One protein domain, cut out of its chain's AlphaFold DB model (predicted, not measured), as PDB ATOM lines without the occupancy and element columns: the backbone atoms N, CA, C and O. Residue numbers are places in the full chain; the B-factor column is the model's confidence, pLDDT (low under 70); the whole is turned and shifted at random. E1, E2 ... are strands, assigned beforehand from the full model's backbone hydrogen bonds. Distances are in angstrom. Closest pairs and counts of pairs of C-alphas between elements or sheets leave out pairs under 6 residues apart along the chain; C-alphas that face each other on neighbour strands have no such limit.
ATOM      1  N   ILE A 476      -4.035  23.903  16.695       94.94
ATOM      2  CA  ILE A 476      -4.466  22.514  16.856       94.94
ATOM      3  C   ILE A 476      -4.982  21.982  15.527       94.94
ATOM      4  O   ILE A 476      -5.762  22.644  14.841       94.94
ATOM      5  N   LYS A 477      -4.581  20.750  15.207       95.19
ATOM      6  CA  LYS A 477      -5.175  19.941  14.147       95.19
ATOM      7  C   LYS A 477      -5.695  18.623  14.708       95.19
ATOM      8  O   LYS A 477      -4.914  17.750  15.082       95.19
ATOM      9  N   ALA A 478      -7.007  18.448  14.711       93.56
ATOM     10  CA  ALA A 478      -7.656  17.180  14.974       93.56
ATOM     11  C   ALA A 478      -7.327  16.172  13.868       93.56
ATOM     12  O   ALA A 478      -7.465  16.450  12.675       93.56
ATOM     13  N   ILE A 479      -6.896  14.984  14.278       91.56
ATOM     14  CA  ILE A 479      -6.527  13.879  13.380       91.56
ATOM     15  C   ILE A 479      -7.382  12.627  13.619       91.56
ATOM     16  O   ILE A 479      -7.317  11.666  12.849       91.56
ATOM     17  N   GLY A 480      -8.241  12.652  14.638       91.00
ATOM     18  CA  GLY A 480      -9.146  11.568  14.989       91.00
ATOM     19  C   GLY A 480     -10.268  12.021  15.928       91.00
ATOM     20  O   GLY A 480     -10.458  13.222  16.128       91.00
ATOM     21  N   PRO A 481     -11.034  11.067  16.484       91.88
ATOM     22  CA  PRO A 481     -12.125  11.360  17.414       91.88
ATOM     23  C   PRO A 481     -11.652  11.727  18.827       91.88
ATOM     24  O   PRO A 481     -12.436  12.232  19.630       91.88
ATOM     25  N   ASN A 482     -10.380  11.464  19.135       93.44
ATOM     26  CA  ASN A 482      -9.754  11.685  20.437       93.44
ATOM     27  C   ASN A 482      -8.256  12.033  20.319       93.44
ATOM     28  O   ASN A 482      -7.499  11.811  21.263       93.44
ATOM     29  N   SER A 483      -7.809  12.532  19.164       94.50
ATOM     30  CA  SER A 483      -6.390  12.786  18.909       94.50
ATOM     31  C   SER A 483      -6.143  14.043  18.088       94.50
ATOM     32  O   SER A 483      -6.895  14.373  17.160       94.50
ATOM     33  N   ILE A 484      -5.076  14.753  18.454       95.94
ATOM     34  CA  ILE A 484      -4.708  16.057  17.900       95.94
ATOM     35  C   ILE A 484      -3.200  16.171  17.666       95.94
ATOM     36  O   ILE A 484      -2.406  15.405  18.212       95.94
ATOM     37  N   VAL A 485      -2.813  17.173  16.885       96.88
ATOM     38  CA  VAL A 485      -1.438  17.655  16.738       96.88
ATOM     39  C   VAL A 485      -1.397  19.127  17.136       96.88
ATOM     40  O   VAL A 485      -2.218  19.905  16.648       96.88
ATOM     41  N   LEU A 486      -0.464  19.492  18.016       97.31
ATOM     42  CA  LEU A 486      -0.141  20.876  18.362       97.31
ATOM     43  C   LEU A 486       1.011  21.369  17.488       97.31
ATOM     44  O   LEU A 486       2.066  20.740  17.479       97.31
ATOM     45  N   SER A 487       0.838  22.498  16.809       97.56
ATOM     46  CA  SER A 487       1.875  23.131  15.979       97.56
ATOM     47  C   SER A 487       2.172  24.548  16.471       97.56
ATOM     48  O   SER A 487       1.292  25.205  17.030       97.56
ATOM     49  N   GLY A 488       3.390  25.040  16.243       97.38
ATOM     50  CA  GLY A 488       3.877  26.302  16.810       97.38
ATOM     51  C   GLY A 488       4.294  26.168  18.276       97.38
ATOM     52  O   GLY A 488       4.108  27.104  19.052       97.38
ATOM     53  N   VAL A 489       4.793  24.990  18.661       98.12
ATOM     54  CA  VAL A 489       5.159  24.644  20.045       98.12
ATOM     55  C   VAL A 489       6.596  24.120  20.135       98.12
ATOM     56  O   VAL A 489       7.154  23.661  19.144       98.12
ATOM     57  N   ASP A 490       7.206  24.168  21.321       96.94
ATOM     58  CA  ASP A 490       8.583  23.709  21.549       96.94
ATOM     59  C   ASP A 490       8.779  23.063  22.936       96.94
ATOM     60  O   ASP A 490       7.834  22.912  23.713       96.94
ATOM     61  N   ASN A 491      10.015  22.655  23.245       96.56
ATOM     62  CA  ASN A 491      10.364  21.967  24.493       96.56
ATOM     63  C   ASN A 491      10.318  22.850  25.761       96.56
ATOM     64  O   ASN A 491      10.340  22.340  26.891       96.56
ATOM     65  N   GLY A 492      10.238  24.168  25.591       96.69
ATOM     66  CA  GLY A 492      10.005  25.149  26.643       96.69
ATOM     67  C   GLY A 492       8.530  25.279  27.020       96.69
ATOM     68  O   GLY A 492       8.220  25.946  28.007       96.69
ATOM     69  N   MET A 493       7.620  24.624  26.297       98.31
ATOM     70  CA  MET A 493       6.179  24.701  26.528       98.31
ATOM     71  C   MET A 493       5.613  23.477  27.253       98.31
ATOM     72  O   MET A 493       6.211  22.402  27.315       98.31
ATOM     73  N   GLU A 494       4.419  23.657  27.804       97.62
ATOM     74  CA  GLU A 494       3.621  22.606  28.426       97.62
ATOM     75  C   GLU A 494       2.138  22.796  28.089       97.62
ATOM     76  O   GLU A 494       1.676  23.912  27.827       97.62
ATOM     77  N   TYR A 495       1.383  21.697  28.104       96.12
ATOM     78  CA  TYR A 495      -0.053  21.692  27.847       96.12
ATOM     79  C   TYR A 495      -0.828  20.929  28.918       96.12
ATOM     80  O   TYR A 495      -0.278  20.109  29.654       96.12
ATOM     81  N   ARG A 496      -2.137  21.162  28.985       92.75
ATOM     82  CA  ARG A 496      -3.082  20.330  29.738       92.75
ATOM     83  C   ARG A 496      -4.504  20.504  29.224       92.75
ATOM     84  O   ARG A 496      -4.813  21.492  28.569       92.75
ATOM     85  N   ASN A 497      -5.386  19.597  29.623       89.25
ATOM     86  CA  ASN A 497      -6.829  19.845  29.564       89.25
ATOM     87  C   ASN A 497      -7.225  20.807  30.701       89.25
ATOM     88  O   ASN A 497      -6.492  20.883  31.693       89.25
ATOM     89  N   THR A 498      -8.373  21.486  30.609       79.00
ATOM     90  CA  THR A 498      -8.825  22.570  31.519       79.00
ATOM     91  C   THR A 498      -8.437  22.395  32.995       79.00
ATOM     92  O   THR A 498      -7.862  23.304  33.597       79.00
ATOM     93  N   PHE A 499      -8.655  21.207  33.569       78.25
ATOM     94  CA  PHE A 499      -8.325  20.912  34.971       78.25
ATOM     95  C   PHE A 499      -7.299  19.787  35.164       78.25
ATOM     96  O   PHE A 499      -7.074  19.335  36.286       78.25
ATOM     97  N   GLY A 500      -6.645  19.344  34.092       85.12
ATOM     98  CA  GLY A 500      -5.600  18.325  34.140       85.12
ATOM     99  C   GLY A 500      -4.302  18.806  34.796       85.12
ATOM    100  O   GLY A 500      -4.163  19.956  35.239       85.12
ATOM    101  N   GLU A 501      -3.338  17.898  34.875       88.44
ATOM    102  CA  GLU A 501      -1.947  18.227  35.191       88.44
ATOM    103  C   GLU A 501      -1.226  18.731  33.942       88.44
ATOM    104  O   GLU A 501      -1.570  18.332  32.827       88.44
ATOM    105  N   TRP A 502      -0.256  19.623  34.143       92.56
ATOM    106  CA  TRP A 502       0.606  20.097  33.067       92.56
ATOM    107  C   TRP A 502       1.520  18.973  32.587       92.56
ATOM    108  O   TRP A 502       2.068  18.220  33.391       92.56
ATOM    109  N   LYS A 503       1.647  18.856  31.268       95.25
ATOM    110  CA  LYS A 503       2.469  17.870  30.574       95.25
ATOM    111  C   LYS A 503       3.422  18.596  29.643       95.25
ATOM    112  O   LYS A 503       3.003  19.498  28.916       95.25
ATOM    113  N   ASP A 504       4.679  18.181  29.650       97.25
ATOM    114  CA  ASP A 504       5.693  18.759  28.778       97.25
ATOM    115  C   ASP A 504       5.377  18.505  27.302       97.25
ATOM    116  O   ASP A 504       4.953  17.414  26.907       97.25
ATOM    117  N   ILE A 505       5.625  19.525  26.488       97.88
ATOM    118  CA  ILE A 505       5.761  19.391  25.041       97.88
ATOM    119  C   ILE A 505       7.248  19.164  24.757       97.88
ATOM    120  O   ILE A 505       8.096  19.753  25.419       97.88
ATOM    121  N   THR A 506       7.591  18.288  23.810       96.56
ATOM    122  CA  THR A 506       8.997  17.918  23.548       96.56
ATOM    123  C   THR A 506       9.561  18.477  22.245       96.56
ATOM    124  O   THR A 506      10.776  18.596  22.111       96.56
ATOM    125  N   HIS A 507       8.708  18.786  21.271       97.06
ATOM    126  CA  HIS A 507       9.080  19.303  19.952       97.06
ATOM    127  C   HIS A 507       7.848  19.911  19.265       97.06
ATOM    128  O   HIS A 507       6.724  19.696  19.714       97.06
ATOM    129  N   ASP A 508       8.048  20.616  18.153       97.88
ATOM    130  CA  ASP A 508       6.943  21.117  17.328       97.88
ATOM    131  C   ASP A 508       6.152  19.976  16.663       97.88
ATOM    132  O   ASP A 508       6.667  18.870  16.489       97.88
ATOM    133  N   ASN A 509       4.905  20.224  16.258       97.19
ATOM    134  CA  ASN A 509       3.989  19.203  15.721       97.19
ATOM    135  C   ASN A 509       3.786  18.031  16.701       97.19
ATOM    136  O   ASN A 509       3.803  16.854  16.328       97.19
ATOM    137  N   PHE A 510       3.610  18.364  17.978       97.69
ATOM    138  CA  PHE A 510       3.471  17.410  19.069       97.69
ATOM    139  C   PHE A 510       2.113  16.705  19.017       97.69
ATOM    140  O   PHE A 510       1.058  17.339  19.086       97.69
ATOM    141  N   LYS A 511       2.130  15.376  18.902       97.12
ATOM    142  CA  LYS A 511       0.917  14.559  18.818       97.12
ATOM    143  C   LYS A 511       0.401  14.210  20.211       97.12
ATOM    144  O   LYS A 511       1.156  13.715  21.043       97.12
ATOM    145  N   ILE A 512      -0.898  14.392  20.432       95.31
ATOM    146  CA  ILE A 512      -1.572  14.012  21.676       95.31
ATOM    147  C   ILE A 512      -2.685  13.018  21.352       95.31
ATOM    148  O   ILE A 512      -3.576  13.297  20.551       95.31
ATOM    149  N   GLU A 513      -2.625  11.863  22.007       94.50
ATOM    150  CA  GLU A 513      -3.646  10.817  21.965       94.50
ATOM    151  C   GLU A 513      -4.542  10.887  23.209       94.50
ATOM    152  O   GLU A 513      -4.132  11.414  24.249       94.50
ATOM    153  N   ASN A 514      -5.739  10.301  23.130       91.44
ATOM    154  CA  ASN A 514      -6.699  10.208  24.239       91.44
ATOM    155  C   ASN A 514      -7.034  11.569  24.869       91.44
ATOM    156  O   ASN A 514      -7.049  11.735  26.092       91.44
ATOM    157  N   VAL A 515      -7.272  12.560  24.016       91.25
ATOM    158  CA  VAL A 515      -7.630  13.910  24.437       91.25
ATOM    159  C   VAL A 515      -9.009  13.908  25.099       91.25
ATOM    160  O   VAL A 515      -9.922  13.212  24.657       91.25
ATOM    161  N   ILE A 516      -9.156  14.699  26.164       88.56
ATOM    162  CA  ILE A 516     -10.430  14.892  26.861       88.56
ATOM    163  C   ILE A 516     -11.130  16.095  26.228       88.56
ATOM    164  O   ILE A 516     -10.485  17.106  25.960       88.56
ATOM    165  N   LEU A 517     -12.439  15.984  26.003       88.19
ATOM    166  CA  LEU A 517     -13.255  17.080  25.477       88.19
ATOM    167  C   LEU A 517     -13.233  18.297  26.410       88.19
ATOM    168  O   LEU A 517     -13.213  18.145  27.633       88.19
ATOM    169  N   GLY A 518     -13.273  19.491  25.824       89.25
ATOM    170  CA  GLY A 518     -13.177  20.760  26.543       89.25
ATOM    171  C   GLY A 518     -12.099  21.638  25.930       89.25
ATOM    172  O   GLY A 518     -11.984  21.696  24.709       89.25
ATOM    173  N   ASP A 519     -11.299  22.295  26.766       91.69
ATOM    174  CA  ASP A 519     -10.237  23.182  26.297       91.69
ATOM    175  C   ASP A 519      -8.851  22.573  26.501       91.69
ATOM    176  O   ASP A 519      -8.568  21.915  27.512       91.69
ATOM    177  N   ILE A 520      -7.960  22.868  25.556       93.88
ATOM    178  CA  ILE A 520      -6.522  22.652  25.671       93.88
ATOM    179  C   ILE A 520      -5.869  23.969  26.074       93.88
ATOM    180  O   ILE A 520      -6.001  24.988  25.397       93.88
ATOM    181  N   LEU A 521      -5.164  23.940  27.199       94.19
ATOM    182  CA  LEU A 521      -4.445  25.071  27.770       94.19
ATOM    183  C   LEU A 521      -2.959  24.879  27.496       94.19
ATOM    184  O   LEU A 521      -2.422  23.816  27.812       94.19
ATOM    185  N   ILE A 522      -2.302  25.899  26.953       96.19
ATOM    186  CA  ILE A 522      -0.885  25.866  26.568       96.19
ATOM    187  C   ILE A 522      -0.185  27.088  27.161       96.19
ATOM    188  O   ILE A 522      -0.747  28.186  27.175       96.19
ATOM    189  N   ARG A 523       1.037  26.915  27.666       96.44
ATOM    190  CA  ARG A 523       1.888  28.028  28.118       96.44
ATOM    191  C   ARG A 523       3.368  27.713  27.938       96.44
ATOM    192  O   ARG A 523       3.756  26.548  27.858       96.44
ATOM    193  N   VAL A 524       4.191  28.756  27.947       97.75
ATOM    194  CA  VAL A 524       5.648  28.638  28.087       97.75
ATOM    195  C   VAL A 524       5.984  28.490  29.572       97.75
ATOM    196  O   VAL A 524       5.416  29.208  30.397       97.75
ATOM    197  N   LYS A 525       6.877  27.561  29.925       96.69
ATOM    198  CA  LYS A 525       7.358  27.334  31.299       96.69
ATOM    199  C   LYS A 525       8.235  28.498  31.765       96.69
ATOM    200  O   LYS A 525       8.777  29.228  30.945       96.69
ATOM    201  N   ASP A 526       8.409  28.662  33.080       96.00
ATOM    202  CA  ASP A 526       9.443  29.592  33.550       96.00
ATOM    203  C   ASP A 526      10.834  29.054  33.165       96.00
ATOM    204  O   ASP A 526      11.089  27.848  33.276       96.00
ATOM    205  N   ASN A 527      11.725  29.948  32.752       95.69
ATOM    206  CA  ASN A 527      13.114  29.647  32.407       95.69
ATOM    207  C   ASN A 527      14.062  30.352  33.406       95.69
ATOM    208  O   ASN A 527      13.663  30.663  34.527       95.69
ATOM    209  N   PHE A 528      15.332  30.559  33.050       96.38
ATOM    210  CA  PHE A 528      16.311  31.236  33.914       96.38
ATOM    211  C   PHE A 528      15.931  32.692  34.259       96.38
ATOM    212  O   PHE A 528      16.089  33.105  35.411       96.38
ATOM    213  N   ASP A 529      15.426  33.463  33.295       96.25
ATOM    214  CA  ASP A 529      15.272  34.919  33.389       96.25
ATOM    215  C   ASP A 529      13.831  35.430  33.285       96.25
ATOM    216  O   ASP A 529      13.581  36.613  33.532       96.25
ATOM    217  N   LYS A 530      12.872  34.566  32.957       97.00
ATOM    218  CA  LYS A 530      11.472  34.908  32.717       97.00
ATOM    219  C   LYS A 530      10.526  33.931  33.391       97.00
ATOM    220  O   LYS A 530      10.717  32.714  33.407       97.00
ATOM    221  N   PHE A 531       9.447  34.501  33.905       96.94
ATOM    222  CA  PHE A 531       8.283  33.765  34.359       96.94
ATOM    223  C   PHE A 531       7.530  33.158  33.175       96.94
ATOM    224  O   PHE A 531       7.582  33.653  32.046       96.94
ATOM    225  N   LYS A 532       6.790  32.091  33.458       95.69
ATOM    226  CA  LYS A 532       5.846  31.450  32.546       95.69
ATOM    227  C   LYS A 532       4.907  32.464  31.901       95.69
ATOM    228  O   LYS A 532       4.556  33.479  32.507       95.69
ATOM    229  N   SER A 533       4.484  32.167  30.679       95.56
ATOM    230  CA  SER A 533       3.551  33.024  29.949       95.56
ATOM    231  C   SER A 533       2.151  33.009  30.566       95.56
ATOM    232  O   SER A 533       1.806  32.117  31.352       95.56
ATOM    233  N   ASP A 534       1.300  33.942  30.131       92.62
ATOM    234  CA  ASP A 534      -0.143  33.735  30.269       92.62
ATOM    235  C   ASP A 534      -0.564  32.485  29.467       92.62
ATOM    236  O   ASP A 534       0.154  32.008  28.577       92.62
ATOM    237  N   ILE A 535      -1.719  31.923  29.820       93.12
ATOM    238  CA  ILE A 535      -2.234  30.694  29.214       93.12
ATOM    239  C   ILE A 535      -2.951  31.034  27.906       93.12
ATOM    240  O   ILE A 535      -3.859  31.864  27.896       93.12
ATOM    241  N   GLN A 536      -2.589  30.347  26.825       94.88
ATOM    242  CA  GLN A 536      -3.412  30.264  25.625       94.88
ATOM    243  C   GLN A 536      -4.463  29.169  25.826       94.88
ATOM    244  O   GLN A 536      -4.121  28.034  26.162       94.88
ATOM    245  N   VAL A 537      -5.735  29.502  25.615       93.31
ATOM    246  CA  VAL A 537      -6.859  28.560  25.700       93.31
ATOM    247  C   VAL A 537      -7.357  28.276  24.287       93.31
ATOM    248  O   VAL A 537      -7.685  29.205  23.552       93.31
ATOM    249  N   ILE A 538      -7.404  27.002  23.895       93.56
ATOM    250  CA  ILE A 538      -7.919  26.571  22.593       93.56
ATOM    251  C   ILE A 538      -9.049  25.570  22.828       93.56
ATOM    252  O   ILE A 538      -8.817  24.483  23.359       93.56
ATOM    253  N   SER A 539     -10.265  25.931  22.417       92.94
ATOM    254  CA  SER A 539     -11.425  25.047  22.538       92.94
ATOM    255  C   SER A 539     -11.300  23.848  21.608       92.94
ATOM    256  O   SER A 539     -10.857  23.996  20.465       92.94
ATOM    257  N   LEU A 540     -11.703  22.676  22.086       92.31
ATOM    258  CA  LEU A 540     -11.638  21.417  21.361       92.31
ATOM    259  C   LEU A 540     -13.029  20.762  21.274       92.31
ATOM    260  O   LEU A 540     -13.311  19.786  21.981       92.31
ATOM    261  N   PRO A 541     -13.929  21.295  20.424       93.00
ATOM    262  CA  PRO A 541     -15.226  20.680  20.182       93.00
ATOM    263  C   PRO A 541     -15.084  19.322  19.485       93.00
ATOM    264  O   PRO A 541     -14.055  18.991  18.894       93.00
TER     265      PRO A 541
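Overview. This is residues 476 to 541 of the 610 residues of the protein "Transglutaminase superfamily protein" of Mycoplasma alkalescens (UniProt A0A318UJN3). Two small three-stranded antiparallel sheets stand across from each other like a small, loosely closed sandwich, with E1, E2 and E4 in one and E6, E5 and E3 opposite them in the other. The long link from E3 to E4 runs past one side from sheet to sheet, and the long link from E5 to E6 makes a loop that reaches out at one end to Asp 529. The printed part has 66 residues with no named helix and six named strands, E1 to E6 along the chain; the sheet orders are E1 - E2 - E4 and E3 - E5 - E6. The class is all strand, though only 27 of the 66 residues are in named elements. The whole is compact, with a radius of gyration of the C-alphas of 11.7 A, and elongated, spanning 39 by 22 by 16 A.

Along the chain. E1 is residues 476 to 478, 6.5 A from first to last C-alpha, and begins at C-alpha 476 at (-4.466, 22.514, 16.856). E2 is residues 484 to 487, 9.9 A, and E3 residues 493 to 497, 14.2 A. E4 is residues 510 to 512, 6.6 A. E5, the longest strand, is residues 518 to 524, 20.5 A, beginning at C-alpha 518 at (-13.177, 20.760, 26.543). E6 is residues 536 to 540, 12.8 A, and ends at C-alpha 540 at (-11.638, 21.417, 21.361).

Arrangement. E1 and E2 form an antiparallel hairpin, with directions at 154 degrees; N 477 and O 485 are 2.9 A apart, within hydrogen-bond range. E2, the inner strand of this sheet, is also antiparallel to E4 at 159 degrees, with N 486 and O 510 at 2.8 A. In the other sheet E5 is the inner strand. E3 and E5 are antiparallel at 162 degrees, with N 521 and O 496 at 2.8 A. E5 and E6 form a hairpin, antiparallel at 153 degrees, with N 540 and O 518 at 2.8 A. Residues 494 to 495 of E3 also pair, antiparallel, with residues 503 to 504. Between the sheets, E2 and E5 are apart, and so are E3 and E4; the closest C-alphas of E1 and E6 are those of Ile 476 and Ile 538, 7.8 A apart.

Size, cuts and confidence. The C-alphas of Pro 481 and Asp 529 are the two farthest apart, at 39.5 A. The printed part has no cut. The links from E3 to E4, with 12 residues, and from E5 to E6, with 11, are long; the other three are tight. The mean pLDDT of the printed part is 94.1, and no printed residue is under 70.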